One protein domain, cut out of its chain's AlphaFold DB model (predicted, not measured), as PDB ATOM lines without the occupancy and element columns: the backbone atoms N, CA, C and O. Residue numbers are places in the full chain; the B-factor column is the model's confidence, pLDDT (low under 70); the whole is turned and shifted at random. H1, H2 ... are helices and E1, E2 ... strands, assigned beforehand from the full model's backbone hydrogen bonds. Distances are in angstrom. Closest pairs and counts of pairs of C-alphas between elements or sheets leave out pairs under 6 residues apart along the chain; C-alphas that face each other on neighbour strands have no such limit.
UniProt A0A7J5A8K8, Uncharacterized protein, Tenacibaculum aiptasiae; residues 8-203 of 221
ATOM      1  N   PHE A   8     100.918 -59.458 -88.357       49.88
ATOM      2  CA  PHE A   8     100.463 -59.503 -86.962       49.88
ATOM      3  C   PHE A   8     101.230 -58.528 -86.051       49.88
ATOM      4  O   PHE A   8     100.625 -57.870 -85.210       49.88
ATOM      5  N   LYS A   9     102.548 -58.368 -86.253       49.16
ATOM      6  CA  LYS A   9     103.377 -57.459 -85.436       49.16
ATOM      7  C   LYS A   9     102.970 -55.988 -85.576       49.16
ATOM      8  O   LYS A   9     102.896 -55.293 -84.570       49.16
ATOM      9  N   TYR A  10     102.651 -55.526 -86.788       54.59
ATOM     10  CA  TYR A  10     102.197 -54.143 -86.998       54.59
ATOM     11  C   TYR A  10     100.785 -53.894 -86.461       54.59
ATOM     12  O   TYR A  10     100.519 -52.806 -85.961       54.59
ATOM     13  N   LEU A  11      99.902 -54.894 -86.501       54.38
ATOM     14  CA  LEU A  11      98.536 -54.786 -85.978       54.38
ATOM     15  C   LEU A  11      98.521 -54.639 -84.446       54.38
ATOM     16  O   LEU A  11      97.791 -53.808 -83.912       54.38
ATOM     17  N   VAL A  12      99.393 -55.377 -83.749       58.53
ATOM     18  CA  VAL A  12      99.563 -55.277 -82.288       58.53
ATOM     19  C   VAL A  12     100.216 -53.948 -81.885       58.53
ATOM     20  O   VAL A  12      99.767 -53.315 -80.932       58.53
ATOM     21  N   LEU A  13     101.221 -53.473 -82.633       55.44
ATOM     22  CA  LEU A  13     101.849 -52.164 -82.397       55.44
ATOM     23  C   LEU A  13     100.875 -50.996 -82.629       55.44
ATOM     24  O   LEU A  13     100.844 -50.065 -81.828       55.44
ATOM     25  N   PHE A  14     100.043 -51.058 -83.674       53.31
ATOM     26  CA  PHE A  14      99.020 -50.042 -83.937       53.31
ATOM     27  C   PHE A  14      97.933 -50.041 -82.847       53.31
ATOM     28  O   PHE A  14      97.528 -48.975 -82.386       53.31
ATOM     29  N   GLY A  15      97.529 -51.223 -82.363       57.88
ATOM     30  CA  GLY A  15      96.612 -51.366 -81.226       57.88
ATOM     31  C   GLY A  15      97.160 -50.760 -79.930       57.88
ATOM     32  O   GLY A  15      96.466 -49.983 -79.280       57.88
ATOM     33  N   PHE A  16      98.426 -51.023 -79.592       53.25
ATOM     34  CA  PHE A  16      99.073 -50.441 -78.406       53.25
ATOM     35  C   PHE A  16      99.191 -48.910 -78.480       53.25
ATOM     36  O   PHE A  16      98.953 -48.226 -77.484       53.25
ATOM     37  N   PHE A  17      99.504 -48.351 -79.655       53.75
ATOM     38  CA  PHE A  17      99.543 -46.898 -79.847       53.75
ATOM     39  C   PHE A  17      98.158 -46.247 -79.710       53.75
ATOM     40  O   PHE A  17      98.059 -45.166 -79.128       53.75
ATOM     41  N   LEU A  18      97.096 -46.897 -80.196       52.25
ATOM     42  CA  LEU A  18      95.724 -46.403 -80.054       52.25
ATOM     43  C   LEU A  18      95.242 -46.439 -78.596       52.25
ATOM     44  O   LEU A  18      94.646 -45.467 -78.133       52.25
ATOM     45  N   ILE A  19      95.556 -47.507 -77.852       58.78
ATOM     46  CA  ILE A  19      95.197 -47.639 -76.429       58.78
ATOM     47  C   ILE A  19      95.882 -46.544 -75.595       58.78
ATOM     48  O   ILE A  19      95.215 -45.811 -74.868       58.78
ATOM     49  N   LEU A  20      97.188 -46.331 -75.794       56.81
ATOM     50  CA  LEU A  20      97.943 -45.296 -75.072       56.81
ATOM     51  C   LEU A  20      97.473 -43.864 -75.377       56.81
ATOM     52  O   LEU A  20      97.631 -42.965 -74.545       56.81
ATOM     53  N   GLN A  21      96.929 -43.617 -76.571       54.56
ATOM     54  CA  GLN A  21      96.351 -42.316 -76.921       54.56
ATOM     55  C   GLN A  21      94.959 -42.114 -76.308       54.56
ATOM     56  O   GLN A  21      94.646 -40.990 -75.902       54.56
ATOM     57  N   CYS A  22      94.159 -43.178 -76.189       59.16
ATOM     58  CA  CYS A  22      92.874 -43.141 -75.487       59.16
ATOM     59  C   CYS A  22      93.051 -42.829 -73.996       59.16
ATOM     60  O   CYS A  22      92.435 -41.879 -73.505       59.16
ATOM     61  N   ASP A  23      93.963 -43.527 -73.311       63.53
ATOM     62  CA  ASP A  23      94.178 -43.356 -71.867       63.53
ATOM     63  C   ASP A  23      94.606 -41.923 -71.515       63.53
ATOM     64  O   ASP A  23      94.108 -41.313 -70.568       63.53
ATOM     65  N   LYS A  24      95.490 -41.316 -72.318       67.94
ATOM     66  CA  LYS A  24      95.946 -39.935 -72.079       67.94
ATOM     67  C   LYS A  24      94.824 -38.906 -72.211       67.94
ATOM     68  O   LYS A  24      94.819 -37.916 -71.470       67.94
ATOM     69  N   LYS A  25      93.894 -39.110 -73.149       72.19
ATOM     70  CA  LYS A  25      92.756 -38.205 -73.343       72.19
ATOM     71  C   LYS A  25      91.803 -38.284 -72.151       72.19
ATOM     72  O   LYS A  25      91.439 -37.237 -71.625       72.19
ATOM     73  N   GLU A  26      91.483 -39.492 -71.689       74.81
ATOM     74  CA  GLU A  26      90.594 -39.710 -70.539       74.81
ATOM     75  C   GLU A  26      91.203 -39.169 -69.233       74.81
ATOM     76  O   GLU A  26      90.526 -38.480 -68.471       74.81
ATOM     77  N   ILE A  27      92.514 -39.347 -69.020       79.62
ATOM     78  CA  ILE A  27      93.229 -38.763 -67.871       79.62
ATOM     79  C   ILE A  27      93.173 -37.227 -67.895       79.62
ATOM     80  O   ILE A  27      92.979 -36.589 -66.855       79.62
ATOM     81  N   THR A  28      93.353 -36.615 -69.069       87.06
ATOM     82  CA  THR A  28      93.335 -35.147 -69.196       87.06
ATOM     83  C   THR A  28      91.926 -34.594 -68.988       87.06
ATOM     84  O   THR A  28      91.756 -33.650 -68.218       87.06
ATOM     85  N   GLU A  29      90.921 -35.232 -69.590       90.81
ATOM     86  CA  GLU A  29      89.505 -34.913 -69.395       90.81
ATOM     87  C   GLU A  29      89.122 -34.975 -67.911       90.81
ATOM     88  O   GLU A  29      88.577 -34.012 -67.374       90.81
ATOM     89  N   GLN A  30      89.468 -36.063 -67.217       91.56
ATOM     90  CA  GLN A  30      89.156 -36.225 -65.798       91.56
ATOM     91  C   GLN A  30      89.852 -35.165 -64.935       91.56
ATOM     92  O   GLN A  30      89.259 -34.620 -64.000       91.56
ATOM     93  N   LYS A  31      91.111 -34.846 -65.248       92.62
ATOM     94  CA  LYS A  31      91.856 -33.789 -64.558       92.62
ATOM     95  C   LYS A  31      91.190 -32.428 -64.741       92.62
ATOM     96  O   LYS A  31      91.108 -31.666 -63.779       92.62
ATOM     97  N   ASP A  32      90.743 -32.109 -65.950       92.19
ATOM     98  CA  ASP A  32      90.083 -30.836 -66.233       92.19
ATOM     99  C   ASP A  32      88.683 -30.776 -65.617       92.19
ATOM    100  O   ASP A  32      88.343 -29.758 -65.015       92.19
ATOM    101  N   TRP A  33      87.935 -31.882 -65.631       95.62
ATOM    102  CA  TRP A  33      86.670 -32.011 -64.910       95.62
ATOM    103  C   TRP A  33      86.837 -31.727 -63.413       95.62
ATOM    104  O   TRP A  33      86.129 -30.889 -62.857       95.62
ATOM    105  N   ASN A  34      87.821 -32.358 -62.764       94.62
ATOM    106  CA  ASN A  34      88.078 -32.176 -61.332       94.62
ATOM    107  C   ASN A  34      88.393 -30.719 -60.959       94.62
ATOM    108  O   ASN A  34      88.091 -30.293 -59.847       94.62
ATOM    109  N   LYS A  35      88.978 -29.936 -61.875       93.81
ATOM    110  CA  LYS A  35      89.233 -28.504 -61.643       93.81
ATOM    111  C   LYS A  35      87.959 -27.666 -61.678       93.81
ATOM    112  O   LYS A  35      87.925 -26.607 -61.053       93.81
ATOM    113  N   ILE A  36      86.949 -28.081 -62.443       94.88
ATOM    114  CA  ILE A  36      85.765 -27.256 -62.709       94.88
ATOM    115  C   ILE A  36      84.481 -27.762 -62.056       94.88
ATOM    116  O   ILE A  36      83.521 -27.000 -62.011       94.88
ATOM    117  N   SER A  37      84.447 -28.992 -61.539       94.06
ATOM    118  CA  SER A  37      83.237 -29.658 -61.027       94.06
ATOM    119  C   SER A  37      82.523 -28.898 -59.901       94.06
ATOM    120  O   SER A  37      81.309 -29.016 -59.741       94.06
ATOM    121  N   ASN A  38      83.268 -28.075 -59.156       91.94
ATOM    122  CA  ASN A  38      82.760 -27.203 -58.093       91.94
ATOM    123  C   ASN A  38      82.774 -25.712 -58.471       91.94
ATOM    124  O   ASN A  38      82.605 -24.841 -57.614       91.94
ATOM    125  N   SER A  39      83.004 -25.387 -59.744       93.38
ATOM    126  CA  SER A  39      83.006 -24.003 -60.201       93.38
ATOM    127  C   SER A  39      81.618 -23.387 -60.057       93.38
ATOM    128  O   SER A  39      80.609 -23.994 -60.414       93.38
ATOM    129  N   LYS A  40      81.580 -22.132 -59.604       91.94
ATOM    130  CA  LYS A  40      80.368 -21.301 -59.578       91.94
ATOM    131  C   LYS A  40      80.145 -20.528 -60.885       91.94
ATOM    132  O   LYS A  40      79.203 -19.753 -60.978       91.94
ATOM    133  N   LYS A  41      81.016 -20.700 -61.888       90.19
ATOM    134  CA  LYS A  41      80.940 -20.003 -63.181       90.19
ATOM    135  C   LYS A  41      80.391 -20.935 -64.257       90.19
ATOM    136  O   LYS A  41      81.064 -21.905 -64.605       90.19
ATOM    137  N   TRP A  42      79.224 -20.614 -64.823       89.56
ATOM    138  CA  TRP A  42      78.605 -21.391 -65.911       89.56
ATOM    139  C   TRP A  42      79.551 -21.579 -67.109       89.56
ATOM    140  O   TRP A  42      79.642 -22.672 -67.666       89.56
ATOM    141  N   SER A  43      80.329 -20.544 -67.440       89.00
ATOM    142  CA  SER A  43      81.269 -20.527 -68.565       89.00
ATOM    143  C   SER A  43      82.334 -21.622 -68.486       89.00
ATOM    144  O   SER A  43      82.761 -22.126 -69.519       89.00
ATOM    145  N   ASN A  44      82.750 -22.034 -67.283       92.38
ATOM    146  CA  ASN A  44      83.756 -23.089 -67.129       92.38
ATOM    147  C   ASN A  44      83.236 -24.438 -67.640       92.38
ATOM    148  O   ASN A  44      83.980 -25.185 -68.268       92.38
ATOM    149  N   TYR A  45      81.956 -24.731 -67.404       93.38
ATOM    150  CA  TYR A  45      81.319 -25.952 -67.888       93.38
ATOM    151  C   TYR A  45      81.131 -25.919 -69.409       93.38
ATOM    152  O   TYR A  45      81.337 -26.931 -70.071       93.38
ATOM    153  N   ILE A  46      80.820 -24.749 -69.978       92.62
ATOM    154  CA  ILE A  46      80.727 -24.569 -71.434       92.62
ATOM    155  C   ILE A  46      82.073 -24.791 -72.120       92.62
ATOM    156  O   ILE A  46      82.138 -25.523 -73.105       92.62
ATOM    157  N   LEU A  47      83.152 -24.212 -71.588       91.75
ATOM    158  CA  LEU A  47      84.497 -24.426 -72.126       91.75
ATOM    159  C   LEU A  47      84.891 -25.908 -72.067       91.75
ATOM    160  O   LEU A  47      85.400 -26.442 -73.048       91.75
ATOM    161  N   PHE A  48      84.554 -26.606 -70.978       93.75
ATOM    162  CA  PHE A  48      84.760 -28.052 -70.887       93.75
ATOM    163  C   PHE A  48      83.991 -28.832 -71.961       93.75
ATOM    164  O   PHE A  48      84.566 -29.720 -72.581       93.75
ATOM    165  N   ILE A  49      82.729 -28.484 -72.237       93.44
ATOM    166  CA  ILE A  49      81.952 -29.102 -73.326       93.44
ATOM    167  C   ILE A  49      82.589 -28.801 -74.692       93.44
ATOM    168  O   ILE A  49      82.630 -29.675 -75.555       93.44
ATOM    169  N   GLN A  50      83.117 -27.592 -74.903       91.81
ATOM    170  CA  GLN A  50      83.809 -27.232 -76.146       91.81
ATOM    171  C   GLN A  50      85.094 -28.048 -76.369       91.81
ATOM    172  O   GLN A  50      85.395 -28.457 -77.500       91.81
ATOM    173  N   ASP A  51      85.836 -28.314 -75.296       90.31
ATOM    174  CA  ASP A  51      87.072 -29.090 -75.344       90.31
ATOM    175  C   ASP A  51      86.790 -30.596 -75.467       90.31
ATOM    176  O   ASP A  51      87.371 -31.263 -76.337       90.31
ATOM    177  N   TYR A  52      85.826 -31.097 -74.689       92.38
ATOM    178  CA  TYR A  52      85.463 -32.509 -74.547       92.38
ATOM    179  C   TYR A  52      83.982 -32.770 -74.880       92.38
ATOM    180  O   TYR A  52      83.233 -33.265 -74.034       92.38
ATOM    181  N   PRO A  53      83.527 -32.519 -76.124       89.56
ATOM    182  CA  PRO A  53      82.107 -32.611 -76.464       89.56
ATOM    183  C   PRO A  53      81.539 -34.014 -76.249       89.56
ATOM    184  O   PRO A  53      80.372 -34.138 -75.921       89.56
ATOM    185  N   GLN A  54      82.354 -35.064 -76.389       89.94
ATOM    186  CA  GLN A  54      81.968 -36.475 -76.224       89.94
ATOM    187  C   GLN A  54      82.179 -37.022 -74.800       89.94
ATOM    188  O   GLN A  54      82.089 -38.232 -74.597       89.94
ATOM    189  N   SER A  55      82.509 -36.164 -73.834       90.44
ATOM    190  CA  SER A  55      82.759 -36.574 -72.453       90.44
ATOM    191  C   SER A  55      81.539 -37.256 -71.833       90.44
ATOM    192  O   SER A  55      80.407 -36.798 -71.994       90.44
ATOM    193  N   LYS A  56      81.769 -38.277 -70.996       89.12
ATOM    194  CA  LYS A  56      80.718 -38.847 -70.127       89.12
ATOM    195  C   LYS A  56      80.186 -37.822 -69.111       89.12
ATOM    196  O   LYS A  56      79.108 -38.007 -68.558       89.12
ATOM    197  N   LYS A  57      80.933 -36.739 -68.868       92.06
ATOM    198  CA  LYS A  57      80.568 -35.607 -68.003       92.06
ATOM    199  C   LYS A  57      79.837 -34.487 -68.737       92.06
ATOM    200  O   LYS A  57      79.443 -33.519 -68.092       92.06
ATOM    201  N   ALA A  58      79.622 -34.599 -70.051       88.56
ATOM    202  CA  ALA A  58      78.972 -33.552 -70.836       88.56
ATOM    203  C   ALA A  58      77.567 -33.215 -70.311       88.56
ATOM    204  O   ALA A  58      77.247 -32.044 -70.140       88.56
ATOM    205  N   GLU A  59      76.749 -34.216 -69.973       88.56
ATOM    206  CA  GLU A  59      75.405 -33.985 -69.422       88.56
ATOM    207  C   GLU A  59      75.443 -33.266 -68.064       88.56
ATOM    208  O   GLU A  59      74.701 -32.308 -67.836       88.56
ATOM    209  N   GLU A  60      76.350 -33.678 -67.176       92.44
ATOM    210  CA  GLU A  60      76.561 -33.027 -65.882       92.44
ATOM    211  C   GLU A  60      77.005 -31.565 -66.070       92.44
ATOM    212  O   GLU A  60      76.459 -30.658 -65.437       92.44
ATOM    213  N   ALA A  61      77.931 -31.319 -67.002       92.81
ATOM    214  CA  ALA A  61      78.396 -29.986 -67.367       92.81
ATOM    215  C   ALA A  61      77.265 -29.109 -67.931       92.81
ATOM    216  O   ALA A  61      77.131 -27.953 -67.527       92.81
ATOM    217  N   ILE A  62      76.416 -29.653 -68.811       90.94
ATOM    218  CA  ILE A  62      75.256 -28.947 -69.375       90.94
ATOM    219  C   ILE A  62      74.307 -28.539 -68.249       90.94
ATOM    220  O   ILE A  62      73.972 -27.360 -68.124       90.94
ATOM    221  N   ASN A  63      73.932 -29.478 -67.379       89.38
ATOM    222  CA  ASN A  63      73.024 -29.208 -66.267       89.38
ATOM    223  C   ASN A  63      73.578 -28.145 -65.308       89.38
ATOM    224  O   ASN A  63      72.853 -27.221 -64.928       89.38
ATOM    225  N   LYS A  64      74.871 -28.226 -64.967       91.31
ATOM    226  CA  LYS A  64      75.551 -27.211 -64.152       91.31
ATOM    227  C   LYS A  64      75.566 -25.852 -64.842       91.31
ATOM    228  O   LYS A  64      75.224 -24.860 -64.199       91.31
ATOM    229  N   SER A  65      75.892 -25.807 -66.136       90.56
ATOM    230  CA  SER A  65      75.912 -24.561 -66.908       90.56
ATOM    231  C   SER A  65      74.557 -23.860 -66.870       90.56
ATOM    232  O   SER A  65      74.513 -22.688 -66.524       90.56
ATOM    233  N   ILE A  66      73.456 -24.591 -67.079       87.56
ATOM    234  CA  ILE A  66      72.094 -24.046 -67.036       87.56
ATOM    235  C   ILE A  66      71.744 -23.556 -65.632       87.56
ATOM    236  O   ILE A  66      71.193 -22.473 -65.486       87.56
ATOM    237  N   SER A  67      72.061 -24.337 -64.594       85.94
ATOM    238  CA  SER A  67      71.727 -23.977 -63.207       85.94
ATOM    239  C   SER A  67      72.423 -22.704 -62.719       85.94
ATOM    240  O   SER A  67      71.922 -22.034 -61.824       85.94
ATOM    241  N   LEU A  68      73.583 -22.391 -63.300       86.00
ATOM    242  CA  LEU A  68      74.408 -21.235 -62.960       86.00
ATOM    243  C   LEU A  68      74.257 -20.090 -63.968       86.00
ATOM    244  O   LEU A  68      74.866 -19.036 -63.781       86.00
ATOM    245  N   PHE A  69      73.525 -20.309 -65.061       80.94
ATOM    246  CA  PHE A  69      73.317 -19.302 -66.085       80.94
ATOM    247  C   PHE A  69      72.254 -18.320 -65.607       80.94
ATOM    248  O   PHE A  69      71.070 -18.644 -65.543       80.94
ATOM    249  N   ASP A  70      72.691 -17.111 -65.277       67.75
ATOM    250  CA  ASP A  70      71.789 -15.997 -65.038       67.75
ATOM    251  C   ASP A  70      71.405 -15.377 -66.391       67.75
ATOM    252  O   ASP A  70      72.252 -14.856 -67.125       67.75
ATOM    253  N   ALA A  71      70.122 -15.472 -66.744       57.34
ATOM    254  CA  ALA A  71      69.567 -14.986 -68.005       57.34
ATOM    255  C   ALA A  71      69.537 -13.443 -68.114       57.34
ATOM    256  O   ALA A  71      69.029 -12.914 -69.100       57.34
ATOM    257  N   GLY A  72      70.095 -12.710 -67.140       44.84
ATOM    258  CA  GLY A  72      70.144 -11.241 -67.108       44.84
ATOM    259  C   GLY A  72      70.916 -10.559 -68.251       44.84
ATOM    260  O   GLY A  72      70.870  -9.336 -68.381       44.84
ATOM    261  N   GLY A  73      71.605 -11.311 -69.113       51.22
ATOM    262  CA  GLY A  73      72.233 -10.787 -70.325       51.22
ATOM    263  C   GLY A  73      71.290 -10.851 -71.525       51.22
ATOM    264  O   GLY A  73      70.876 -11.927 -71.939       51.22
ATOM    265  N   CYS A  74      70.983  -9.717 -72.155       52.00
ATOM    266  CA  CYS A  74      70.404  -9.719 -73.501       52.00
ATOM    267  C   CYS A  74      71.446 -10.260 -74.503       52.00
ATOM    268  O   CYS A  74      72.202  -9.487 -75.093       52.00
ATOM    269  N   TYR A  75      71.508 -11.576 -74.698       57.81
ATOM    270  CA  TYR A  75      72.355 -12.214 -75.710       57.81
ATOM    271  C   TYR A  75      71.713 -12.022 -77.095       57.81
ATOM    272  O   TYR A  75      70.988 -12.872 -77.596       57.81
ATOM    273  N   ARG A  76      71.902 -10.838 -77.689       56.34
ATOM    274  CA  ARG A  76      71.174 -10.395 -78.899       56.34
ATOM    275  C   ARG A  76      71.664 -11.018 -80.213       56.34
ATOM    276  O   ARG A  76      71.068 -10.755 -81.250       56.34
ATOM    277  N   PHE A  77      72.734 -11.815 -80.191       67.81
ATOM    278  CA  PHE A  77      73.437 -12.267 -81.399       67.81
ATOM    279  C   PHE A  77      73.667 -13.776 -81.374       67.81
ATOM    280  O   PHE A  77      74.806 -14.260 -81.350       67.81
ATOM    281  N   ASN A  78      72.557 -14.512 -81.356       78.50
ATOM    282  CA  ASN A  78      72.559 -15.957 -81.225       78.50
ATOM    283  C   ASN A  78      72.061 -16.619 -82.509       78.50
ATOM    284  O   ASN A  78      71.054 -16.220 -83.094       78.50
ATOM    285  N   LEU A  79      72.773 -17.658 -82.934       83.31
ATOM    286  CA  LEU A  79      72.278 -18.611 -83.911       83.31
ATOM    287  C   LEU A  79      71.675 -19.788 -83.142       83.31
ATOM    288  O   LEU A  79      72.394 -20.528 -82.470       83.31
ATOM    289  N   SER A  80      70.355 -19.928 -83.199       85.06
ATOM    290  CA  SER A  80      69.637 -20.946 -82.430       85.06
ATOM    291  C   SER A  80      69.463 -22.240 -83.228       85.06
ATOM    292  O   SER A  80      69.245 -22.213 -84.441       85.06
ATOM    293  N   PHE A  81      69.525 -23.368 -82.521       84.44
ATOM    294  CA  PHE A  81      69.340 -24.724 -83.033       84.44
ATOM    295  C   PHE A  81      68.275 -25.445 -82.198       84.44
ATOM    296  O   PHE A  81      68.373 -25.498 -80.967       84.44
ATOM    297  N   ASP A  82      67.275 -26.015 -82.868       81.81
ATOM    298  CA  ASP A  82      66.199 -26.793 -82.243       81.81
ATOM    299  C   ASP A  82      66.019 -28.143 -82.948       81.81
ATOM    300  O   ASP A  82      66.041 -28.233 -84.176       81.81
ATOM    301  N   SER A  83      65.856 -29.214 -82.177       74.19
ATOM    302  CA  SER A  83      65.726 -30.564 -82.721       74.19
ATOM    303  C   SER A  83      64.381 -30.719 -83.432       74.19
ATOM    304  O   SER A  83      63.338 -30.554 -82.809       74.19
ATOM    305  N   TYR A  84      64.390 -31.128 -84.704       73.38
ATOM    306  CA  TYR A  84      63.158 -31.350 -85.471       73.38
ATOM    307  C   TYR A  84      62.904 -32.830 -85.766       73.38
ATOM    308  O   TYR A  84      61.874 -33.382 -85.386       73.38
ATOM    309  N   SER A  85      63.855 -33.499 -86.421       74.12
ATOM    310  CA  SER A  85      63.741 -34.901 -86.833       74.12
ATOM    311  C   SER A  85      65.093 -35.612 -86.756       74.12
ATOM    312  O   SER A  85      66.105 -35.014 -86.409       74.12
ATOM    313  N   LYS A  86      65.133 -36.901 -87.114       72.31
ATOM    314  CA  LYS A  86      66.363 -37.711 -87.078       72.31
ATOM    315  C   LYS A  86      67.528 -37.101 -87.869       72.31
ATOM    316  O   LYS A  86      68.666 -37.189 -87.440       72.31
ATOM    317  N   ASN A  87      67.261 -36.472 -89.010       77.06
ATOM    318  CA  ASN A  87      68.322 -35.945 -89.879       77.06
ATOM    319  C   ASN A  87      68.285 -34.425 -90.024       77.06
ATOM    320  O   ASN A  87      69.168 -33.859 -90.662       77.06
ATOM    321  N   HIS A  88      67.292 -33.770 -89.424       82.12
ATOM    322  CA  HIS A  88      67.097 -32.342 -89.587       82.12
ATOM    323  C   HIS A  88      66.836 -31.634 -88.268       82.12
ATOM    324  O   HIS A  88      66.256 -32.197 -87.339       82.12
ATOM    325  N   LEU A  89      67.192 -30.362 -88.239       83.44
ATOM    326  CA  LEU A  89      66.965 -29.449 -87.129       83.44
ATOM    327  C   LEU A  89      66.482 -28.100 -87.671       83.44
ATOM    328  O   LEU A  89      66.713 -27.787 -88.840       83.44
ATOM    329  N   PHE A  90      65.847 -27.300 -86.823       82.81
ATOM    330  CA  PHE A  90      65.522 -25.913 -87.133       82.81
ATOM    331  C   PHE A  90      66.674 -24.981 -86.764       82.81
ATOM    332  O   PHE A  90      67.210 -25.060 -85.656       82.81
ATOM    333  N   SER A  91      67.018 -24.076 -87.676       84.19
ATOM    334  CA  SER A  91      67.953 -22.975 -87.455       84.19
ATOM    335  C   SER A  91      67.440 -21.720 -88.152       84.19
ATOM    336  O   SER A  91      67.199 -21.775 -89.354       84.19
ATOM    337  N   GLN A  92      67.243 -20.622 -87.407       76.50
ATOM    338  CA  GLN A  92      66.740 -19.332 -87.929       76.50
ATOM    339  C   GLN A  92      65.606 -19.508 -88.957       76.50
ATOM    340  O   GLN A  92      65.725 -19.116 -90.115       76.50
ATOM    341  N   ASP A  93      64.540 -20.196 -88.542       73.94
ATOM    342  CA  ASP A  93      63.334 -20.451 -89.346       73.94
ATOM    343  C   ASP A  93      63.521 -21.360 -90.579       73.94
ATOM    344  O   ASP A  93      62.598 -21.542 -91.370       73.94
ATOM    345  N   SER A  94      64.684 -22.004 -90.716       81.56
ATOM    346  CA  SER A  94      64.993 -22.959 -91.787       81.56
ATOM    347  C   SER A  94      65.229 -24.369 -91.252       81.56
ATOM    348  O   SER A  94      65.791 -24.557 -90.173       81.56
ATOM    349  N   ILE A  95      64.836 -25.382 -92.026       85.69
ATOM    350  CA  ILE A  95      65.169 -26.785 -91.749       85.69
ATOM    351  C   ILE A  95      66.515 -27.091 -92.404       85.69
ATOM    352  O   ILE A  95      66.651 -26.987 -93.621       85.69
ATOM    353  N   ILE A  96      67.499 -27.498 -91.606       87.50
ATOM    354  CA  ILE A  96      68.841 -27.842 -92.090       87.50
ATOM    355  C   ILE A  96      69.223 -29.266 -91.695       87.50
ATOM    356  O   ILE A  96      68.682 -29.830 -90.744       87.50
ATOM    357  N   ASN A  97      70.183 -29.848 -92.411       87.19
ATOM    358  CA  ASN A  97      70.742 -31.157 -92.081       87.19
ATOM    359  C   ASN A  97      71.845 -31.015 -91.016       87.19
ATOM    360  O   ASN A  97      72.622 -30.056 -91.054       87.19
ATOM    361  N   TYR A  98      71.973 -31.977 -90.101       83.44
ATOM    362  CA  TYR A  98      73.030 -31.971 -89.083       83.44
ATOM    363  C   TYR A  98      74.442 -31.817 -89.669       83.44
ATOM    364  O   TYR A  98      75.278 -31.144 -89.074       83.44
ATOM    365  N   ASP A  99      74.711 -32.380 -90.848       84.88
ATOM    366  CA  ASP A  99      76.045 -32.305 -91.468       84.88
ATOM    367  C   ASP A  99      76.389 -30.895 -91.991       84.88
ATOM    368  O   ASP A  99      77.552 -30.580 -92.239       84.88
ATOM    369  N   SER A 100      75.391 -30.013 -92.114       89.50
ATOM    370  CA  SER A 100      75.581 -28.617 -92.535       89.50
ATOM    371  C   SER A 100      75.881 -27.655 -91.379       89.50
ATOM    372  O   SER A 100      76.359 -26.545 -91.624       89.50
ATOM    373  N   ILE A 101      75.676 -28.086 -90.123       91.38
ATOM    374  CA  ILE A 101      75.844 -27.252 -88.920       91.38
ATOM    375  C   ILE A 101      77.225 -26.611 -88.889       91.38
ATOM    376  O   ILE A 101      77.331 -25.408 -88.670       91.38
ATOM    377  N   LYS A 102      78.278 -27.400 -89.124       93.38
ATOM    378  CA  LYS A 102      79.658 -26.923 -89.022       93.38
ATOM    379  C   LYS A 102      79.920 -25.738 -89.950       93.38
ATOM    380  O   LYS A 102      80.457 -24.725 -89.519       93.38
ATOM    381  N   ASN A 103      79.509 -25.861 -91.211       91.69
ATOM    382  CA  ASN A 103      79.742 -24.833 -92.224       91.69
ATOM    383  C   ASN A 103      78.910 -23.577 -91.945       91.69
ATOM    384  O   ASN A 103      79.431 -22.470 -92.044       91.69
ATOM    385  N   ILE A 104      77.648 -23.742 -91.539       90.75
ATOM    386  CA  ILE A 104      76.770 -22.624 -91.169       90.75
ATOM    387  C   ILE A 104      77.332 -21.885 -89.950       90.75
ATOM    388  O   ILE A 104      77.452 -20.662 -89.968       90.75
ATOM    389  N   ALA A 105      77.735 -22.623 -88.916       91.44
ATOM    390  CA  ALA A 105      78.305 -22.070 -87.694       91.44
ATOM    391  C   ALA A 105      79.652 -21.376 -87.944       91.44
ATOM    392  O   ALA A 105      79.884 -20.291 -87.415       91.44
ATOM    393  N   LEU A 106      80.526 -21.949 -88.776       91.69
ATOM    394  CA  LEU A 106      81.788 -21.306 -89.146       91.69
ATOM    395  C   LEU A 106      81.534 -20.020 -89.939       91.69
ATOM    396  O   LEU A 106      82.092 -18.980 -89.599       91.69
ATOM    397  N   ASN A 107      80.657 -20.065 -90.944       89.06
ATOM    398  CA  ASN A 107      80.286 -18.885 -91.723       89.06
ATOM    399  C   ASN A 107      79.708 -17.781 -90.825       89.06
ATOM    400  O   ASN A 107      80.082 -16.621 -90.957       89.06
ATOM    401  N   TYR A 108      78.864 -18.151 -89.862       86.62
ATOM    402  CA  TYR A 108      78.324 -17.236 -88.861       86.62
ATOM    403  C   TYR A 108      79.415 -16.570 -88.003       86.62
ATOM    404  O   TYR A 108      79.335 -15.379 -87.703       86.62
ATOM    405  N   LEU A 109      80.458 -17.310 -87.618       87.44
ATOM    406  CA  LEU A 109      81.578 -16.768 -86.841       87.44
ATOM    407  C   LEU A 109      82.522 -15.896 -87.676       87.44
ATOM    408  O   LEU A 109      83.089 -14.943 -87.146       87.44
ATOM    409  N   VAL A 110      82.706 -16.207 -88.956       87.50
ATOM    410  CA  VAL A 110      83.590 -15.437 -89.844       87.50
ATOM    411  C   VAL A 110      82.900 -14.168 -90.343       87.50
ATOM    412  O   VAL A 110      83.491 -13.094 -90.290       87.50
ATOM    413  N   ASN A 111      81.642 -14.277 -90.771       80.44
ATOM    414  CA  ASN A 111      80.940 -13.225 -91.512       80.44
ATOM    415  C   ASN A 111      79.802 -12.547 -90.725       80.44
ATOM    416  O   ASN A 111      79.300 -11.511 -91.155       80.44
ATOM    417  N   GLY A 112      79.378 -13.096 -89.581       72.00
ATOM    418  CA  GLY A 112      78.195 -12.620 -88.854       72.00
ATOM    419  C   GLY A 112      76.868 -12.952 -89.558       72.00
ATOM    420  O   GLY A 112      76.831 -13.714 -90.524       72.00
ATOM    421  N   ILE A 113      75.750 -12.394 -89.066       63.78
ATOM    422  CA  ILE A 113      74.462 -12.432 -89.786       63.78
ATOM    423  C   ILE A 113      74.509 -11.337 -90.843       63.78
ATOM    424  O   ILE A 113      74.797 -10.181 -90.528       63.78
ATOM    425  N   SER A 114      74.242 -11.705 -92.095       55.03
ATOM    426  CA  SER A 114      74.322 -10.797 -93.232       55.03
ATOM    427  C   SER A 114      73.572  -9.485 -92.970       55.03
ATOM    428  O   SER A 114      72.370  -9.510 -92.707       55.03
ATOM    429  N   LYS A 115      74.300  -8.374 -93.162       45.50
ATOM    430  CA  LYS A 115      73.883  -6.964 -93.330       45.50
ATOM    431  C   LYS A 115      74.086  -5.993 -92.166       45.50
ATOM    432  O   LYS A 115      74.105  -4.797 -92.431       45.50
ATOM    433  N   GLU A 116      74.364  -6.431 -90.941       51.72
ATOM    434  CA  GLU A 116      74.730  -5.493 -89.869       51.72
ATOM    435  C   GLU A 116      75.930  -6.021 -89.072       51.72
ATOM    436  O   GLU A 116      75.824  -7.021 -88.368       51.72
ATOM    437  N   ASN A 117      77.071  -5.320 -89.126       53.47
ATOM    438  CA  ASN A 117      78.321  -5.616 -88.392       53.47
ATOM    439  C   ASN A 117      78.180  -5.648 -86.848       53.47
ATOM    440  O   ASN A 117      79.176  -5.674 -86.129       53.47
ATOM    441  N   LYS A 118      76.958  -5.658 -86.304       60.31
ATOM    442  CA  LYS A 118      76.643  -5.612 -84.868       60.31
ATOM    443  C   LYS A 118      77.175  -6.827 -84.093       60.31
ATOM    444  O   LYS A 118      77.333  -6.747 -82.875       60.31
ATOM    445  N   ASN A 119      77.514  -7.911 -84.792       68.44
ATOM    446  CA  ASN A 119      78.031  -9.144 -84.193       68.44
ATOM    447  C   ASN A 119      79.561  -9.175 -84.111       68.44
ATOM    448  O   ASN A 119      80.101 -10.133 -83.565       68.44
ATOM    449  N   LEU A 120      80.264  -8.174 -84.646       75.56
ATOM    450  CA  LEU A 120      81.724  -8.129 -84.667       75.56
ATOM    451  C   LEU A 120      82.256  -7.166 -83.591       75.56
ATOM    452  O   LEU A 120      81.680  -6.114 -83.321       75.56
ATOM    453  N   LEU A 121      83.344  -7.551 -82.931       79.50
ATOM    454  CA  LEU A 121      84.133  -6.724 -82.025       79.50
ATOM    455  C   LEU A 121      85.456  -6.409 -82.706       79.50
ATOM    456  O   LEU A 121      86.150  -7.326 -83.136       79.50
ATOM    457  N   GLU A 122      85.833  -5.142 -82.751       83.88
ATOM    458  CA  GLU A 122      87.193  -4.779 -83.115       83.88
ATOM    459  C   GLU A 122      88.125  -4.993 -81.923       83.88
ATOM    460  O   GLU A 122      87.845  -4.549 -80.806       83.88
ATOM    461  N   ILE A 123      89.237  -5.679 -82.159       81.94
ATOM    462  CA  ILE A 123      90.288  -5.883 -81.172       81.94
ATOM    463  C   ILE A 123      91.632  -5.426 -81.731       81.94
ATOM    464  O   ILE A 123      91.950  -5.633 -82.902       81.94
ATOM    465  N   LYS A 124      92.457  -4.842 -80.862       82.88
ATOM    466  CA  LYS A 124      93.849  -4.528 -81.176       82.88
ATOM    467  C   LYS A 124      94.742  -5.673 -80.723       82.88
ATOM    468  O   LYS A 124      94.713  -6.051 -79.550       82.88
ATOM    469  N   ILE A 125      95.575  -6.196 -81.618       78.56
ATOM    470  CA  ILE A 125      96.529  -7.247 -81.252       78.56
ATOM    471  C   ILE A 125      97.672  -6.612 -80.448       78.56
ATOM    472  O   ILE A 125      98.356  -5.720 -80.966       78.56
ATOM    473  N   PRO A 126      97.915  -7.033 -79.189       70.19
ATOM    474  CA  PRO A 126      98.913  -6.400 -78.338       70.19
ATOM    475  C   PRO A 126     100.304  -6.419 -78.964       70.19
ATOM    476  O   PRO A 126     100.774  -7.462 -79.418       70.19
ATOM    477  N   ASN A 127     101.019  -5.296 -78.864       70.31
ATOM    478  CA  ASN A 127     102.356  -5.099 -79.445       70.31
ATOM    479  C   ASN A 127     102.372  -5.105 -80.985       70.31
ATOM    480  O   ASN A 127     103.423  -5.296 -81.588       70.31
ATOM    481  N   THR A 128     101.220  -4.874 -81.614       74.81
ATOM    482  CA  THR A 128     101.110  -4.560 -83.040       74.81
ATOM    483  C   THR A 128     100.230  -3.318 -83.223       74.81
ATOM    484  O   THR A 128      99.497  -2.919 -82.311       74.81
ATOM    485  N   ASN A 129     100.269  -2.731 -84.418       77.75
ATOM    486  CA  ASN A 129      99.315  -1.704 -84.843       77.75
ATOM    487  C   ASN A 129      98.127  -2.297 -85.618       77.75
ATOM    488  O   ASN A 129      97.389  -1.557 -86.258       77.75
ATOM    489  N   GLN A 130      97.954  -3.621 -85.597       82.38
ATOM    490  CA  GLN A 130      96.905  -4.292 -86.350       82.38
ATOM    491  C   GLN A 130      95.620  -4.404 -85.532       82.38
ATOM    492  O   GLN A 130      95.635  -4.722 -84.336       82.38
ATOM    493  N   HIS A 131      94.514  -4.159 -86.222       82.25
ATOM    494  CA  HIS A 131      93.161  -4.263 -85.713       82.25
ATOM    495  C   HIS A 131      92.437  -5.356 -86.493       82.25
ATOM    496  O   HIS A 131      92.523  -5.399 -87.720       82.25
ATOM    497  N   TYR A 132      91.743  -6.239 -85.783       81.69
ATOM    498  CA  TYR A 132      90.968  -7.317 -86.390       81.69
ATOM    499  C   TYR A 132      89.558  -7.351 -85.826       81.69
ATOM    500  O   TYR A 132      89.318  -6.968 -84.682       81.69
ATOM    501  N   LEU A 133      88.629  -7.858 -86.632       78.12
ATOM    502  CA  LEU A 133      87.257  -8.112 -86.221       78.12
ATOM    503  C   LEU A 133      87.120  -9.557 -85.727       78.12
ATOM    504  O   LEU A 133      87.559 -10.495 -86.391       78.12
ATOM    505  N   ILE A 134      86.485  -9.739 -84.570       82.81
ATOM    506  CA  ILE A 134      86.118 -11.046 -84.018       82.81
ATOM    507  C   ILE A 134      84.609 -11.126 -83.800       82.81
ATOM    508  O   ILE A 134      83.988 -10.186 -83.312       82.81
ATOM    509  N   SER A 135      83.998 -12.267 -84.109       81.38
ATOM    510  CA  SER A 135      82.579 -12.480 -83.847       81.38
ATOM    511  C   SER A 135      82.291 -12.698 -82.362       81.38
ATOM    512  O   SER A 135      82.866 -13.580 -81.709       81.38
ATOM    513  N   LYS A 136      81.329 -11.923 -81.853       79.62
ATOM    514  CA  LYS A 136      80.638 -12.091 -80.565       79.62
ATOM    515  C   LYS A 136      79.525 -13.142 -80.628       79.62
ATOM    516  O   LYS A 136      78.844 -13.361 -79.633       79.62
ATOM    517  N   GLY A 137      79.309 -13.750 -81.793       81.38
ATOM    518  CA  GLY A 137      78.227 -14.690 -82.024       81.38
ATOM    519  C   GLY A 137      78.300 -15.907 -81.102       81.38
ATOM    520  O   GLY A 137      79.367 -16.510 -80.933       81.38
ATOM    521  N   MET A 138      77.144 -16.264 -80.541       86.06
ATOM    522  CA  MET A 138      76.944 -17.475 -79.745       86.06
ATOM    523  C   MET A 138      75.925 -18.397 -80.427       86.06
ATOM    524  O   MET A 138      75.185 -17.993 -81.326       86.06
ATOM    525  N   PHE A 139      75.910 -19.651 -80.002       88.56
ATOM    526  CA  PHE A 139      75.030 -20.699 -80.479       88.56
ATOM    527  C   PHE A 139      74.103 -21.114 -79.350       88.56
ATOM    528  O   PHE A 139      74.548 -21.594 -78.307       88.56
ATOM    529  N   GLU A 140      72.810 -20.937 -79.567       88.00
ATOM    530  CA  GLU A 140      71.798 -21.385 -78.625       88.00
ATOM    531  C   GLU A 140      71.315 -22.773 -78.991       88.00
ATOM    532  O   GLU A 140      70.928 -23.035 -80.127       88.00
ATOM    533  N   LEU A 141      71.273 -23.649 -78.000       87.44
ATOM    534  CA  LEU A 141      70.729 -24.983 -78.137       87.44
ATOM    535  C   LEU A 141      69.530 -25.124 -77.210       87.44
ATOM    536  O   LEU A 141      69.653 -25.028 -75.984       87.44
ATOM    537  N   LYS A 142      68.364 -25.382 -77.798       84.06
ATOM    538  CA  LYS A 142      67.170 -25.743 -77.034       84.06
ATOM    539  C   LYS A 142      67.264 -27.213 -76.650       84.06
ATOM    540  O   LYS A 142      67.487 -28.077 -77.498       84.06
ATOM    541  N   LEU A 143      67.160 -27.488 -75.353       75.06
ATOM    542  CA  LEU A 143      67.291 -28.842 -74.842       75.06
ATOM    543  C   LEU A 143      66.115 -29.698 -75.309       75.06
ATOM    544  O   LEU A 143      64.979 -29.375 -74.962       75.06
ATOM    545  N   PRO A 144      66.350 -30.830 -75.989       71.06
ATOM    546  CA  PRO A 144      65.294 -31.808 -76.215       71.06
ATOM    547  C   PRO A 144      64.787 -32.375 -74.880       71.06
ATOM    548  O   PRO A 144      65.411 -32.222 -73.830       71.06
ATOM    549  N   LYS A 145      63.684 -33.134 -74.928       68.81
ATOM    550  CA  LYS A 145      63.141 -33.845 -73.751       68.81
ATOM    551  C   LYS A 145      64.173 -34.731 -73.026       68.81
ATOM    552  O   LYS A 145      64.012 -34.975 -71.839       68.81
ATOM    553  N   SER A 146      65.203 -35.217 -73.726       69.69
ATOM    554  CA  SER A 146      66.309 -35.997 -73.157       69.69
ATOM    555  C   SER A 146      67.647 -35.536 -73.736       69.69
ATOM    556  O   SER A 146      67.824 -35.551 -74.954       69.69
ATOM    557  N   ILE A 147      68.593 -35.171 -72.862       69.94
ATOM    558  CA  ILE A 147      69.956 -34.740 -73.230       69.94
ATOM    559  C   ILE A 147      70.729 -35.876 -73.913       69.94
ATOM    560  O   ILE A 147      71.528 -35.620 -74.810       69.94
ATOM    561  N   SER A 148      70.422 -37.131 -73.575       70.62
ATOM    562  CA  SER A 148      71.009 -38.328 -74.191       70.62
ATOM    563  C   SER A 148      70.569 -38.556 -75.646       70.62
ATOM    564  O   SER A 148      70.914 -39.573 -76.246       70.62
ATOM    565  N   ASN A 149      69.800 -37.636 -76.236       77.81
ATOM    566  CA  ASN A 149      69.440 -37.691 -77.644       77.81
ATOM    567  C   ASN A 149      70.717 -37.640 -78.521       77.81
ATOM    568  O   ASN A 149      71.439 -36.637 -78.499       77.81
ATOM    569  N   PRO A 150      70.991 -38.673 -79.344       79.62
ATOM    570  CA  PRO A 150      72.212 -38.747 -80.149       79.62
ATOM    571  C   PRO A 150      72.341 -37.596 -81.153       79.62
ATOM    572  O   PRO A 150      73.449 -37.202 -81.515       79.62
ATOM    573  N   TYR A 151      71.223 -37.017 -81.583       80.50
ATOM    574  CA  TYR A 151      71.208 -35.894 -82.510       80.50
ATOM    575  C   TYR A 151      71.570 -34.576 -81.829       80.50
ATOM    576  O   TYR A 151      72.285 -33.759 -82.400       80.50
ATOM    577  N   PHE A 152      71.154 -34.396 -80.577       82.75
ATOM    578  CA  PHE A 152      71.576 -33.255 -79.769       82.75
ATOM    579  C   PHE A 152      73.088 -33.290 -79.516       82.75
ATOM    580  O   PHE A 152      73.790 -32.299 -79.719       82.75
ATOM    581  N   GLN A 153      73.603 -34.476 -79.193       86.25
ATOM    582  CA  GLN A 153      75.035 -34.722 -79.069       86.25
ATOM    583  C   GLN A 153      75.787 -34.441 -80.383       86.25
ATOM    584  O   GLN A 153      76.857 -33.826 -80.369       86.25
ATOM    585  N   LYS A 154      75.217 -34.837 -81.529       87.94
ATOM    586  CA  LYS A 154      75.765 -34.525 -82.858       87.94
ATOM    587  C   LYS A 154      75.835 -33.013 -83.104       87.94
ATOM    588  O   LYS A 154      76.876 -32.542 -83.555       87.94
ATOM    589  N   THR A 155      74.797 -32.246 -82.750       89.06
ATOM    590  CA  THR A 155      74.814 -30.773 -82.852       89.06
ATOM    591  C   THR A 155      75.966 -30.165 -82.067       89.06
ATOM    592  O   THR A 155      76.721 -29.369 -82.618       89.06
ATOM    593  N   ILE A 156      76.142 -30.561 -80.800       90.94
ATOM    594  CA  ILE A 156      77.241 -30.057 -79.963       90.94
ATOM    595  C   ILE A 156      78.589 -30.366 -80.625       90.94
ATOM    596  O   ILE A 156      79.439 -29.486 -80.753       90.94
ATOM    597  N   ILE A 157      78.788 -31.595 -81.106       91.81
ATOM    598  CA  ILE A 157      80.033 -31.986 -81.778       91.81
ATOM    599  C   ILE A 157      80.298 -31.113 -83.015       91.81
ATOM    600  O   ILE A 157      81.405 -30.596 -83.158       91.81
ATOM    601  N   GLU A 158      79.314 -30.904 -83.889       92.69
ATOM    602  CA  GLU A 158      79.508 -30.087 -85.095       92.69
ATOM    603  C   GLU A 158      79.756 -28.603 -84.778       92.69
ATOM    604  O   GLU A 158      80.641 -27.985 -85.373       92.69
ATOM    605  N   LEU A 159      79.067 -28.039 -83.779       93.31
ATOM    606  CA  LEU A 159      79.322 -26.669 -83.321       93.31
ATOM    607  C   LEU A 159      80.730 -26.517 -82.737       93.31
ATOM    608  O   LEU A 159      81.437 -25.560 -83.047       93.31
ATOM    609  N   THR A 160      81.181 -27.474 -81.928       92.62
ATOM    610  CA  THR A 160      82.536 -27.423 -81.352       92.62
ATOM    611  C   THR A 160      83.631 -27.589 -82.403       92.62
ATOM    612  O   THR A 160      84.686 -26.966 -82.275       92.62
ATOM    613  N   LYS A 161      83.385 -28.348 -83.481       93.56
ATOM    614  CA  LYS A 161      84.271 -28.368 -84.656       93.56
ATOM    615  C   LYS A 161      84.348 -26.989 -85.310       93.56
ATOM    616  O   LYS A 161      85.453 -26.513 -85.537       93.56
ATOM    617  N   ALA A 162      83.211 -26.331 -85.543       93.12
ATOM    618  CA  ALA A 162      83.184 -24.986 -86.123       93.12
ATOM    619  C   ALA A 162      83.935 -23.960 -85.256       93.12
ATOM    620  O   ALA A 162      84.709 -23.164 -85.778       93.12
ATOM    621  N   ILE A 163      83.783 -24.020 -83.927       91.88
ATOM    622  CA  ILE A 163      84.525 -23.160 -82.986       91.88
ATOM    623  C   ILE A 163      86.038 -23.415 -83.083       91.88
ATOM    624  O   ILE A 163      86.827 -22.472 -83.110       91.88
ATOM    625  N   LYS A 164      86.463 -24.683 -83.163       91.19
ATOM    626  CA  LYS A 164      87.882 -25.046 -83.316       91.19
ATOM    627  C   LYS A 164      88.448 -24.582 -84.661       91.19
ATOM    628  O   LYS A 164      89.541 -24.025 -84.687       91.19
ATOM    629  N   GLU A 165      87.704 -24.752 -85.753       93.19
ATOM    630  CA  GLU A 165      88.084 -24.240 -87.079       93.19
ATOM    631  C   GLU A 165      88.152 -22.710 -87.096       93.19
ATOM    632  O   GLU A 165      89.069 -22.142 -87.681       93.19
ATOM    633  N   TYR A 166      87.258 -22.029 -86.376       91.31
ATOM    634  CA  TYR A 166      87.316 -20.581 -86.229       91.31
ATOM    635  C   TYR A 166      88.577 -20.114 -85.487       91.31
ATOM    636  O   TYR A 166      89.199 -19.134 -85.889       91.31
ATOM    637  N   LYS A 167      89.028 -20.833 -84.449       89.50
ATOM    638  CA  LYS A 167      90.319 -20.538 -83.795       89.50
ATOM    639  C   LYS A 167      91.501 -20.695 -84.745       89.50
ATOM    640  O   LYS A 167      92.437 -19.902 -84.683       89.50
ATOM    641  N   GLU A 168      91.464 -21.713 -85.602       92.62
ATOM    642  CA  GLU A 168      92.492 -21.923 -86.622       92.62
ATOM    643  C   GLU A 168      92.483 -20.790 -87.656       92.62
ATOM    644  O   GLU A 168      93.542 -20.267 -88.002       92.62
ATOM    645  N   TYR A 169      91.292 -20.357 -88.082       91.81
ATOM    646  CA  TYR A 169      91.111 -19.185 -88.933       91.81
ATOM    647  C   TYR A 169      91.730 -17.934 -88.296       91.81
ATOM    648  O   TYR A 169      92.609 -17.326 -88.896       91.81
ATOM    649  N   LEU A 170      91.377 -17.600 -87.050       88.81
ATOM    650  CA  LEU A 170      91.941 -16.435 -86.357       88.81
ATOM    651  C   LEU A 170      93.462 -16.537 -86.167       88.81
ATOM    652  O   LEU A 170      94.167 -15.541 -86.298       88.81
ATOM    653  N   ALA A 171      93.990 -17.731 -85.878       90.81
ATOM    654  CA  ALA A 171      95.430 -17.947 -85.763       90.81
ATOM    655  C   ALA A 171      96.164 -17.613 -87.069       90.81
ATOM    656  O   ALA A 171      97.205 -16.945 -87.051       90.81
ATOM    657  N   LYS A 172      95.597 -18.051 -88.196       91.19
ATOM    658  CA  LYS A 172      96.126 -17.766 -89.525       91.19
ATOM    659  C   LYS A 172      95.992 -16.284 -89.870       91.19
ATOM    660  O   LYS A 172      96.982 -15.692 -90.279       91.19
ATOM    661  N   GLU A 173      94.832 -15.677 -89.647       87.50
ATOM    662  CA  GLU A 173      94.605 -14.268 -89.982       87.50
ATOM    663  C   GLU A 173      95.477 -13.321 -89.148       87.50
ATOM    664  O   GLU A 173      96.062 -12.392 -89.687       87.50
ATOM    665  N   TRP A 174      95.611 -13.557 -87.839       88.06
ATOM    666  CA  TRP A 174      96.287 -12.603 -86.950       88.06
ATOM    667  C   TRP A 174      97.793 -12.810 -86.862       88.06
ATOM    668  O   TRP A 174      98.533 -11.867 -86.584       88.06
ATOM    669  N   PHE A 175      98.259 -14.048 -87.041       88.12
ATOM    670  CA  PHE A 175      99.658 -14.408 -86.804       88.12
ATOM    671  C   PHE A 175     100.317 -15.138 -87.976       88.12
ATOM    672  O   PHE A 175     101.479 -15.535 -87.853       88.12
ATOM    673  N   ASN A 176      99.593 -15.348 -89.080       90.69
ATOM    674  CA  ASN A 176     100.051 -16.069 -90.270       90.69
ATOM    675  C   ASN A 176     100.656 -17.449 -89.960       90.69
ATOM    676  O   ASN A 176     101.651 -17.867 -90.555       90.69
ATOM    677  N   LYS A 177     100.087 -18.165 -88.983       92.81
ATOM    678  CA  LYS A 177     100.556 -19.502 -88.602       92.81
ATOM    679  C   LYS A 177      99.440 -20.377 -88.029       92.81
ATOM    680  O   LYS A 177      98.491 -19.853 -87.451       92.81
ATOM    681  N   PRO A 178      99.579 -21.711 -88.120       93.81
ATOM    682  CA  PRO A 178      98.612 -22.631 -87.534       93.81
ATOM    683  C   PRO A 178      98.495 -22.495 -86.012       93.81
ATOM    684  O   PRO A 178      99.513 -22.287 -85.337       93.81
ATOM    685  N   TYR A 179      97.304 -22.727 -85.441       90.56
ATOM    686  CA  TYR A 179      97.052 -22.553 -83.997       90.56
ATOM    687  C   TYR A 179      98.034 -23.358 -83.136       90.56
ATOM    688  O   TYR A 179      98.534 -22.892 -82.109       90.56
ATOM    689  N   LYS A 180      98.376 -24.576 -83.573       92.12
ATOM    690  CA  LYS A 180      99.316 -25.454 -82.858       92.12
ATOM    691  C   LYS A 180     100.703 -24.825 -82.664       92.12
ATOM    692  O   LYS A 180     101.314 -25.069 -81.623       92.12
ATOM    693  N   HIS A 181     101.141 -23.984 -83.603       94.69
ATOM    694  CA  HIS A 181     102.448 -23.316 -83.612       94.69
ATOM    695  C   HIS A 181     102.450 -21.948 -82.921       94.69
ATOM    696  O   HIS A 181     103.497 -21.310 -82.822       94.69
ATOM    697  N   LEU A 182     101.303 -21.495 -82.415       90.06
ATOM    698  CA  LEU A 182     101.242 -20.282 -81.612       90.06
ATOM    699  C   LEU A 182     101.995 -20.449 -80.290       90.06
ATOM    700  O   LEU A 182     101.924 -21.488 -79.620       90.06
ATOM    701  N   THR A 183     102.668 -19.376 -79.888       91.44
ATOM    702  CA  THR A 183     103.286 -19.244 -78.570       91.44
ATOM    703  C   THR A 183     102.217 -19.238 -77.478       91.44
ATOM    704  O   THR A 183     101.034 -18.989 -77.718       91.44
ATOM    705  N   LYS A 184     102.633 -19.452 -76.225       88.25
ATOM    706  CA  LYS A 184     101.723 -19.380 -75.074       88.25
ATOM    707  C   LYS A 184     101.005 -18.025 -74.983       88.25
ATOM    708  O   LYS A 184      99.827 -18.001 -74.647       88.25
ATOM    709  N   LYS A 185     101.689 -16.918 -75.300       86.56
ATOM    710  CA  LYS A 185     101.124 -15.558 -75.263       86.56
ATOM    711  C   LYS A 185     100.064 -15.350 -76.350       86.56
ATOM    712  O   LYS A 185      99.005 -14.813 -76.060       86.56
ATOM    713  N   GLU A 186     100.312 -15.829 -77.565       87.69
ATOM    714  CA  GLU A 186      99.360 -15.723 -78.684       87.69
ATOM    715  C   GLU A 186      98.136 -16.619 -78.483       87.69
ATOM    716  O   GLU A 186      97.007 -16.174 -78.672       87.69
ATOM    717  N   LYS A 187      98.339 -17.855 -78.003       88.06
ATOM    718  CA  LYS A 187      97.228 -18.728 -77.592       88.06
ATOM    719  C   LYS A 187      96.412 -18.086 -76.482       88.06
ATOM    720  O   LYS A 187      95.192 -18.159 -76.511       88.06
ATOM    721  N   LYS A 188      97.073 -17.451 -75.506       83.81
ATOM    722  CA  LYS A 188      96.385 -16.721 -74.439       83.81
ATOM    723  C   LYS A 188      95.529 -15.595 -75.014       83.81
ATOM    724  O   LYS A 188      94.377 -15.515 -74.626       83.81
ATOM    725  N   LEU A 189      96.036 -14.817 -75.973       81.50
ATOM    726  CA  LEU A 189      95.252 -13.763 -76.621       81.50
ATOM    727  C   LEU A 189      94.012 -14.319 -77.335       81.50
ATOM    728  O   LEU A 189      92.918 -13.788 -77.163       81.50
ATOM    729  N   LEU A 190      94.161 -15.400 -78.108       82.19
ATOM    730  CA  LEU A 190      93.014 -16.042 -78.758       82.19
ATOM    731  C   LEU A 190      92.013 -16.588 -77.740       82.19
ATOM    732  O   LEU A 190      90.816 -16.434 -77.936       82.19
ATOM    733  N   ASN A 191      92.495 -17.191 -76.652       76.12
ATOM    734  CA  ASN A 191      91.643 -17.799 -75.633       76.12
ATOM    735  C   ASN A 191      90.987 -16.775 -74.693       76.12
ATOM    736  O   ASN A 191      89.887 -17.019 -74.221       76.12
ATOM    737  N   GLU A 192      91.610 -15.622 -74.435       73.12
ATOM    738  CA  GLU A 192      90.978 -14.495 -73.726       73.12
ATOM    739  C   GLU A 192      89.790 -13.929 -74.516       73.12
ATOM    740  O   GLU A 192      88.841 -13.421 -73.927       73.12
ATOM    741  N   ASN A 193      89.827 -14.079 -75.842       65.44
ATOM    742  CA  ASN A 193      88.739 -13.736 -76.753       65.44
ATOM    743  C   ASN A 193      87.901 -14.965 -77.175       65.44
ATOM    744  O   ASN A 193      86.993 -14.850 -78.005       65.44
ATOM    745  N   ASP A 194      88.185 -16.149 -76.620       65.88
ATOM    746  CA  ASP A 194      87.392 -17.355 -76.833       65.88
ATOM    747  C   ASP A 194      86.242 -17.364 -75.835       65.88
ATOM    748  O   ASP A 194      86.327 -17.877 -74.718       65.88
ATOM    749  N   PHE A 195      85.162 -16.710 -76.236       70.94
ATOM    750  CA  PHE A 195      83.947 -16.669 -75.447       70.94
ATOM    751  C   PHE A 195      83.369 -18.086 -75.273       70.94
ATOM    752  O   PHE A 195      83.495 -18.919 -76.174       70.94
ATOM    753  N   PRO A 196      82.693 -18.384 -74.148       79.94
ATOM    754  CA  PRO A 196      81.770 -19.511 -74.104       79.94
ATOM    755  C   PRO A 196      80.703 -19.273 -75.180       79.94
ATOM    756  O   PRO A 196      79.878 -18.369 -75.063       79.94
ATOM    757  N   ARG A 197      80.779 -20.033 -76.274       85.62
ATOM    758  CA  ARG A 197      79.951 -19.832 -77.472       85.62
ATOM    759  C   ARG A 197      78.711 -20.707 -77.477       85.62
ATOM    760  O   ARG A 197      77.887 -20.528 -78.359       85.62
ATOM    761  N   LEU A 198      78.567 -21.641 -76.540       88.12
ATOM    762  CA  LEU A 198      77.361 -22.454 -76.399       88.12
ATOM    763  C   LEU A 198      76.502 -21.917 -75.253       88.12
ATOM    764  O   LEU A 198      76.995 -21.729 -74.140       88.12
ATOM    765  N   ILE A 199      75.216 -21.724 -75.524       86.88
ATOM    766  CA  ILE A 199      74.189 -21.417 -74.529       86.88
ATOM    767  C   ILE A 199      73.135 -22.519 -74.599       86.88
ATOM    768  O   ILE A 199      72.672 -22.879 -75.679       86.88
ATOM    769  N   PHE A 200      72.736 -23.041 -73.443       86.06
ATOM    770  CA  PHE A 200      71.704 -24.066 -73.342       86.06
ATOM    771  C   PHE A 200      70.437 -23.491 -72.719       86.06
ATOM    772  O   PHE A 200      70.483 -22.903 -71.639       86.06
ATOM    773  N   TRP A 201      69.296 -23.731 -73.362       79.38
ATOM    774  CA  TRP A 201      67.987 -23.324 -72.861       79.38
ATOM    775  C   TRP A 201      67.126 -24.548 -72.577       79.38
ATOM    776  O   TRP A 201      66.922 -25.395 -73.447       79.38
ATOM    777  N   LYS A 202      66.559 -24.633 -71.369       70.12
ATOM    778  CA  LYS A 202      65.428 -25.538 -71.123       70.12
ATOM    779  C   LYS A 202      64.227 -24.980 -71.884       70.12
ATOM    780  O   LYS A 202      63.958 -23.788 -71.763       70.12
ATOM    781  N   HIS A 203      63.496 -25.808 -72.634       59.56
ATOM    782  CA  HIS A 203      62.203 -25.375 -73.163       59.56
ATOM    783  C   HIS A 203      61.331 -24.887 -71.995       59.56
ATOM    784  O   HIS A 203      60.886 -25.684 -71.167       59.56
TER     785      HIS A 203
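This is residues 8 to 203 of the 221 residues of an uncharacterized protein of Tenacibaculum aiptasiae (UniProt A0A7J5A8K8). A strongly twisted five-stranded sheet has helices over one face: H5 and H4 run along its strands and H3 crosses its edge strand E7. H5 extends past the sheet toward the separate hairpin E4 and E5, with H6 near that end, while residues 8 to 24 of H1 stick out as a free arm. The printed part has 196 residues, with six named helices and seven named strands in the order H1 H2 H3 E1 E2 E3 H4 E4 E5 E6 H5 H6 E7 along the chain; the class is mixed, helices and strands. The mixed sheet runs E3 E2 E1 E6 E7; the whole is compact, with a radius of gyration of the C-alphas of 18.3 A and spans of 59 by 47 by 35 A.

E1, residues 78 to 83, E2, 88 to 91, and E3, 94 to 97, form a meander, each strand the antiparallel neighbour of the one before; N 82 and O 90 are 2.9 A apart, N 91 and O 94 2.8 A. E6, residues 138 to 143, is parallel to E1, with N 81 and O 140 at 2.8 A, and to E7, residues 198 to 202, with N 141 and O 199 at 2.8 A. E6, H5, residues 150 to 175, H6, 184 to 192, and E7 form a strand-helix-strand unit, parallel neighbour strands joined through helices, with a right-handed crossover. H3, residues 58 to 68, H4, 98 to 111, and H5 lie on the same face, making two layers, helices on one face of the sheet. H5 has a height over the sheet of 7.8 A. H4 and H5 touch at C-alphas 102 and 162, 5.0 A apart, at a shallow tilt of 31 degrees, the same way. H5 and H6 only just touch, with 3 pairs of C-alphas within 8 A, the closest being 167 and 190, 7.3 A apart. H2, residues 42 to 51, only grazes the sheet and forms helical hairpins with H3 and with H1, residues 8 to 36; the closest C-alphas are 42 and 65, 4.3 A, and 36 and 44, 6.4 A. E4, residues 120 to 124, and E5, 131 to 135, form a hairpin, with N 121 and O 134 at 2.7 A. Every O i to N i+4 pair is within hydrogen-bond range in H2, H3, H5 and H6; H1 has 24 of 25, H4 8 of 10.

H1 spans 42.9 A from C-alpha 8 at (100.463, -59.503, -86.962), H5 37.3 A and H4 20.5 A. E7 ends at C-alpha 202, (65.428, -25.538, -71.123).

The farthest C-alphas, of Phe 8 and Gly 72, are 60.4 A apart. The printed part has no cut and no long link. Mean pLDDT of the printed part is 80.6; 38 residues are under 70, among them 8 to 24, 70 to 77 and 113 to 119.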